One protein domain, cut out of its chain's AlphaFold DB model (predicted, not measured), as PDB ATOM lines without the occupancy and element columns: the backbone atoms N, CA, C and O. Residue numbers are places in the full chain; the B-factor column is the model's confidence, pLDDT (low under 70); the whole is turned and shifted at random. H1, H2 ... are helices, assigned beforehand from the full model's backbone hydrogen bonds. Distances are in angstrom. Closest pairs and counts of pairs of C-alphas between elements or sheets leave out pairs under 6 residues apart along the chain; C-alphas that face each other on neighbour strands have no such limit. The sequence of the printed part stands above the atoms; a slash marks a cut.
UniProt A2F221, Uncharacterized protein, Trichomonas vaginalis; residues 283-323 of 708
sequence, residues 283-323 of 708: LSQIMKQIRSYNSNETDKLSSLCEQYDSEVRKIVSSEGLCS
ATOM      1  N   LEU A 283      84.529 -36.558 166.844       88.00
ATOM      2  CA  LEU A 283      85.462 -37.499 167.480       88.00
ATOM      3  C   LEU A 283      86.720 -36.796 168.001       88.00
ATOM      4  O   LEU A 283      87.157 -37.059 169.118       88.00
ATOM      5  N   SER A 284      87.276 -35.853 167.238       84.50
ATOM      6  CA  SER A 284      88.444 -35.071 167.658       84.50
ATOM      7  C   SER A 284      88.156 -34.172 168.868       84.50
ATOM      8  O   SER A 284      89.056 -33.931 169.671       84.50
ATOM      9  N   GLN A 285      86.931 -33.662 169.018       87.19
ATOM     10  CA  GLN A 285      86.507 -32.898 170.197       87.19
ATOM     11  C   GLN A 285      86.294 -33.813 171.410       87.19
ATOM     12  O   GLN A 285      86.836 -33.521 172.477       87.19
ATOM     13  N   ILE A 286      85.605 -34.943 171.236       89.38
ATOM     14  CA  ILE A 286      85.383 -35.947 172.288       89.38
ATOM     15  C   ILE A 286      86.732 -36.480 172.802       89.38
ATOM     16  O   ILE A 286      87.002 -36.438 173.999       89.38
ATOM     17  N   MET A 287      87.655 -36.849 171.906       87.00
ATOM     18  CA  MET A 287      89.010 -37.286 172.276       87.00
ATOM     19  C   MET A 287      89.827 -36.200 172.992       87.00
ATOM     20  O   MET A 287      90.647 -36.530 173.846       87.00
ATOM     21  N   LYS A 288      89.618 -34.909 172.699       86.38
ATOM     22  CA  LYS A 288      90.240 -33.814 173.470       86.38
ATOM     23  C   LYS A 288      89.658 -33.714 174.879       86.38
ATOM     24  O   LYS A 288      90.429 -33.576 175.823       86.38
ATOM     25  N   GLN A 289      88.337 -33.836 175.027       87.94
ATOM     26  CA  GLN A 289      87.671 -33.840 176.334       87.94
ATOM     27  C   GLN A 289      88.147 -35.016 177.200       87.94
ATOM     28  O   GLN A 289      88.492 -34.810 178.362       87.94
ATOM     29  N   ILE A 290      88.269 -36.209 176.607       86.56
ATOM     30  CA  ILE A 290      88.819 -37.415 177.247       86.56
ATOM     31  C   ILE A 290      90.281 -37.205 177.682       86.56
ATOM     32  O   ILE A 290      90.634 -37.560 178.801       86.56
ATOM     33  N   ARG A 291      91.136 -36.574 176.862       82.50
ATOM     34  CA  ARG A 291      92.523 -36.242 177.269       82.50
ATOM     35  C   ARG A 291      92.595 -35.242 178.426       82.50
ATOM     36  O   ARG A 291      93.552 -35.283 179.188       82.50
ATOM     37  N   SER A 292      91.609 -34.354 178.554       81.81
ATOM     38  CA  SER A 292      91.488 -33.409 179.676       81.81
ATOM     39  C   SER A 292      90.714 -33.959 180.883       81.81
ATOM     40  O   SER A 292      90.401 -33.203 181.803       81.81
ATOM     41  N   TYR A 293      90.346 -35.244 180.876       79.06
ATOM     42  CA  TYR A 293      89.572 -35.851 181.952       79.06
ATOM     43  C   TYR A 293      90.414 -36.005 183.228       79.06
ATOM     44  O   TYR A 293      91.466 -36.637 183.219       79.06
ATOM     45  N   ASN A 294      89.900 -35.473 184.340       68.31
ATOM     46  CA  ASN A 294      90.447 -35.677 185.679       68.31
ATOM     47  C   ASN A 294      89.594 -36.706 186.436       68.31
ATOM     48  O   ASN A 294      88.372 -36.718 186.310       68.31
ATOM     49  N   SER A 295      90.238 -37.526 187.267       65.31
ATOM     50  CA  SER A 295      89.731 -38.779 187.864       65.31
ATOM     51  C   SER A 295      88.470 -38.716 188.744       65.31
ATOM     52  O   SER A 295      88.072 -39.745 189.287       65.31
ATOM     53  N   ASN A 296      87.846 -37.553 188.931       62.34
ATOM     54  CA  ASN A 296      86.849 -37.331 189.983       62.34
ATOM     55  C   ASN A 296      85.383 -37.484 189.523       62.34
ATOM     56  O   ASN A 296      84.491 -37.398 190.362       62.34
ATOM     57  N   GLU A 297      85.113 -37.705 188.229       68.81
ATOM     58  CA  GLU A 297      83.755 -37.689 187.646       68.81
ATOM     59  C   GLU A 297      83.483 -38.928 186.761       68.81
ATOM     60  O   GLU A 297      83.331 -38.811 185.544       68.81
ATOM     61  N   THR A 298      83.410 -40.133 187.346       68.81
ATOM     62  CA  THR A 298      83.257 -41.404 186.592       68.81
ATOM     63  C   THR A 298      82.092 -41.407 185.601       68.81
ATOM     64  O   THR A 298      82.234 -41.881 184.473       68.81
ATOM     65  N   ASP A 299      80.960 -40.818 185.980       74.88
ATOM     66  CA  ASP A 299      79.728 -40.832 185.178       74.88
ATOM     67  C   ASP A 299      79.893 -40.026 183.876       74.88
ATOM     68  O   ASP A 299      79.375 -40.390 182.817       74.88
ATOM     69  N   LYS A 300      80.707 -38.965 183.927       82.44
ATOM     70  CA  LYS A 300      81.072 -38.141 182.770       82.44
ATOM     71  C   LYS A 300      81.954 -38.906 181.793       82.44
ATOM     72  O   LYS A 300      81.762 -38.776 180.586       82.44
ATOM     73  N   LEU A 301      82.888 -39.721 182.292       81.12
ATOM     74  CA  LEU A 301      83.711 -40.572 181.431       81.12
ATOM     75  C   LEU A 301      82.851 -41.617 180.712       81.12
ATOM     76  O   LEU A 301      83.028 -41.805 179.510       81.12
ATOM     77  N   SER A 302      81.875 -42.228 181.394       83.19
ATOM     78  CA  SER A 302      80.966 -43.177 180.738       83.19
ATOM     79  C   SER A 302      80.118 -42.507 179.649       83.19
ATOM     80  O   SER A 302      80.058 -43.017 178.531       83.19
ATOM     81  N   SER A 303      79.561 -41.314 179.908       88.31
ATOM     82  CA  SER A 303      78.827 -40.555 178.880       88.31
ATOM     83  C   SER A 303      79.707 -40.174 177.679       88.31
ATOM     84  O   SER A 303      79.258 -40.253 176.535       88.31
ATOM     85  N   LEU A 304      80.981 -39.823 177.900       89.94
ATOM     86  CA  LEU A 304      81.936 -39.573 176.811       89.94
ATOM     87  C   LEU A 304      82.214 -40.831 175.972       89.94
ATOM     88  O   LEU A 304      82.387 -40.712 174.760       89.94
ATOM     89  N   CYS A 305      82.212 -42.024 176.576       89.75
ATOM     90  CA  CYS A 305      82.325 -43.286 175.837       89.75
ATOM     91  C   CYS A 305      81.103 -43.531 174.944       89.75
ATOM     92  O   CYS A 305      81.260 -43.867 173.776       89.75
ATOM     93  N   GLU A 306      79.890 -43.329 175.465       91.38
ATOM     94  CA  GLU A 306      78.649 -43.504 174.696       91.38
ATOM     95  C   GLU A 306      78.572 -42.528 173.512       91.38
ATOM     96  O   GLU A 306      78.199 -42.912 172.401       91.38
ATOM     97  N   GLN A 307      78.985 -41.273 173.723       93.62
ATOM     98  CA  GLN A 307      79.108 -40.273 172.660       93.62
ATOM     99  C   GLN A 307      80.153 -40.685 171.616       93.62
ATOM    100  O   GLN A 307      79.882 -40.604 170.417       93.62
ATOM    101  N   TYR A 308      81.319 -41.166 172.055       93.62
ATOM    102  CA  TYR A 308      82.373 -41.666 171.175       93.62
ATOM    103  C   TYR A 308      81.883 -42.848 170.321       93.62
ATOM    104  O   TYR A 308      81.973 -42.796 169.095       93.62
ATOM    105  N   ASP A 309      81.287 -43.871 170.940       93.81
ATOM    106  CA  ASP A 309      80.752 -45.041 170.239       93.81
ATOM    107  C   ASP A 309      79.615 -44.657 169.271       93.81
ATOM    108  O   ASP A 309      79.487 -45.241 168.194       93.81
ATOM    109  N   SER A 310      78.789 -43.662 169.622       94.50
ATOM    110  CA  SER A 310      77.747 -43.118 168.739       94.50
ATOM    111  C   SER A 310      78.341 -42.442 167.498       94.50
ATOM    112  O   SER A 310      77.907 -42.722 166.381       94.50
ATOM    113  N   GLU A 311      79.353 -41.585 167.661       93.75
ATOM    114  CA  GLU A 311      80.014 -40.903 166.540       93.75
ATOM    115  C   GLU A 311      80.824 -41.870 165.661       93.75
ATOM    116  O   GLU A 311      80.759 -41.767 164.435       93.75
ATOM    117  N   VAL A 312      81.512 -42.863 166.242       92.81
ATOM    118  CA  VAL A 312      82.180 -43.921 165.461       92.81
ATOM    119  C   VAL A 312      81.155 -44.696 164.631       92.81
ATOM    120  O   VAL A 312      81.357 -44.848 163.427       92.81
ATOM    121  N   ARG A 313      80.023 -45.121 165.217       93.75
ATOM    122  CA  ARG A 313      78.949 -45.805 164.469       93.75
ATOM    123  C   ARG A 313      78.386 -44.949 163.334       93.75
ATOM    124  O   ARG A 313      78.146 -45.486 162.257       93.75
ATOM    125  N   LYS A 314      78.210 -43.636 163.536       93.31
ATOM    126  CA  LYS A 314      77.770 -42.710 162.473       93.31
ATOM    127  C   LYS A 314      78.760 -42.691 161.309       93.31
ATOM    128  O   LYS A 314      78.333 -42.865 160.172       93.31
ATOM    129  N   ILE A 315      80.059 -42.569 161.585       90.50
ATOM    130  CA  ILE A 315      81.105 -42.560 160.548       90.50
ATOM    131  C   ILE A 315      81.200 -43.914 159.834       90.50
ATOM    132  O   ILE A 315      81.268 -43.947 158.610       90.50
ATOM    133  N   VAL A 316      81.121 -45.039 160.556       88.56
ATOM    134  CA  VAL A 316      81.040 -46.376 159.933       88.56
ATOM    135  C   VAL A 316      79.793 -46.493 159.045       88.56
ATOM    136  O   VAL A 316      79.876 -47.049 157.957       88.56
ATOM    137  N   SER A 317      78.653 -45.922 159.449       88.81
ATOM    138  CA  SER A 317      77.426 -45.956 158.639       88.81
ATOM    139  C   SER A 317      77.458 -45.064 157.390       88.81
ATOM    140  O   SER A 317      76.694 -45.326 156.464       88.81
ATOM    141  N   SER A 318      78.319 -44.037 157.343       87.56
ATOM    142  CA  SER A 318      78.455 -43.143 156.182       87.56
ATOM    143  C   SER A 318      79.612 -43.512 155.250       87.56
ATOM    144  O   SER A 318      79.455 -43.418 154.039       87.56
ATOM    145  N   GLU A 319      80.753 -43.943 155.796       84.06
ATOM    146  CA  GLU A 319      81.993 -44.224 155.049       84.06
ATOM    147  C   GLU A 319      82.315 -45.728 154.935       84.06
ATOM    148  O   GLU A 319      83.324 -46.103 154.344       84.06
ATOM    149  N   GLY A 320      81.540 -46.605 155.581       81.44
ATOM    150  CA  GLY A 320      81.827 -48.041 155.714       81.44
ATOM    151  C   GLY A 320      82.930 -48.386 156.729       81.44
ATOM    152  O   GLY A 320      82.894 -49.456 157.333       81.44
ATOM    153  N   LEU A 321      83.882 -47.478 156.970       83.12
ATOM    154  CA  LEU A 321      84.998 -47.641 157.909       83.12
ATOM    155  C   LEU A 321      85.307 -46.328 158.644       83.12
ATOM    156  O   LEU A 321      85.405 -45.263 158.040       83.12
ATOM    157  N   CYS A 322      85.572 -46.419 159.947       85.50
ATOM    158  CA  CYS A 322      86.107 -45.314 160.738       85.50
ATOM    159  C   CYS A 322      87.625 -45.489 160.922       85.50
ATOM    160  O   CYS A 322      88.072 -46.362 161.668       85.50
ATOM    161  N   SER A 323      88.413 -44.681 160.203       84.00
ATOM    162  CA  SER A 323      89.875 -44.816 160.109       84.00
ATOM    163  C   SER A 323      90.577 -44.476 161.440       84.00
ATOM    164  O   SER A 323      90.508 -43.321 161.874       84.00
TER     165      SER A 323
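AT A GLANCE: This is residues 283 to 323 of the 708 residues of an uncharacterized protein of Trichomonas vaginalis (UniProt A2F221). The domain is a lopsided helical hairpin: a short helix, H1, lies side by side with part of a much longer one, H2, and runs the opposite way. H2 makes the long axis, the link at residues 292 to 297 closes one end of the hairpin, and a short tail, residues 320 to 323, folds back at the far end of H2. The printed part has 41 residues, with two named helices in the order H1, H2 and no named strand, and its class is all helix. It is loose, with a radius of gyration of the C-alphas of 11.6 A, and its outline is a rod that spans 36 by 16 by 10 A.

IN THESE COORDINATES: H1 takes residues 283 to 291 and measures 12.1 A from first to last C-alpha. Its first C-alpha, that of Leu 283, is at (85.462, -37.499, 167.480). H2 takes residues 298 to 319 and measures 31.7 A from first to last C-alpha. It begins with C-alpha 298 at (83.257, -41.404, 186.592) and ends with C-alpha 319 at (81.993, -44.224, 155.049).

HOW THE PARTS SIT: H1 and H2 form a helical hairpin, two successive helices that touch and run opposite ways. Their lines stand at a shallow tilt of 22 degrees. They touch with 8 pairs of C-alphas within 8 A, and the closest C-alphas, those of Leu 283 and Tyr 308, are 6.4 A apart. Their centres are 10.7 A apart. In both H1 and H2 every O i to N i+4 pair is within hydrogen-bond range.

THE WHOLE: The two C-alphas farthest apart, those of Asn 296 and Gly 320, are 36.3 A apart. The printed part has no cut. The link from H1 to H2, six residues, is short. Residues 294 to 299 stand free. The mean pLDDT of the printed part is 84.8, and residues 294 to 298 are under 70.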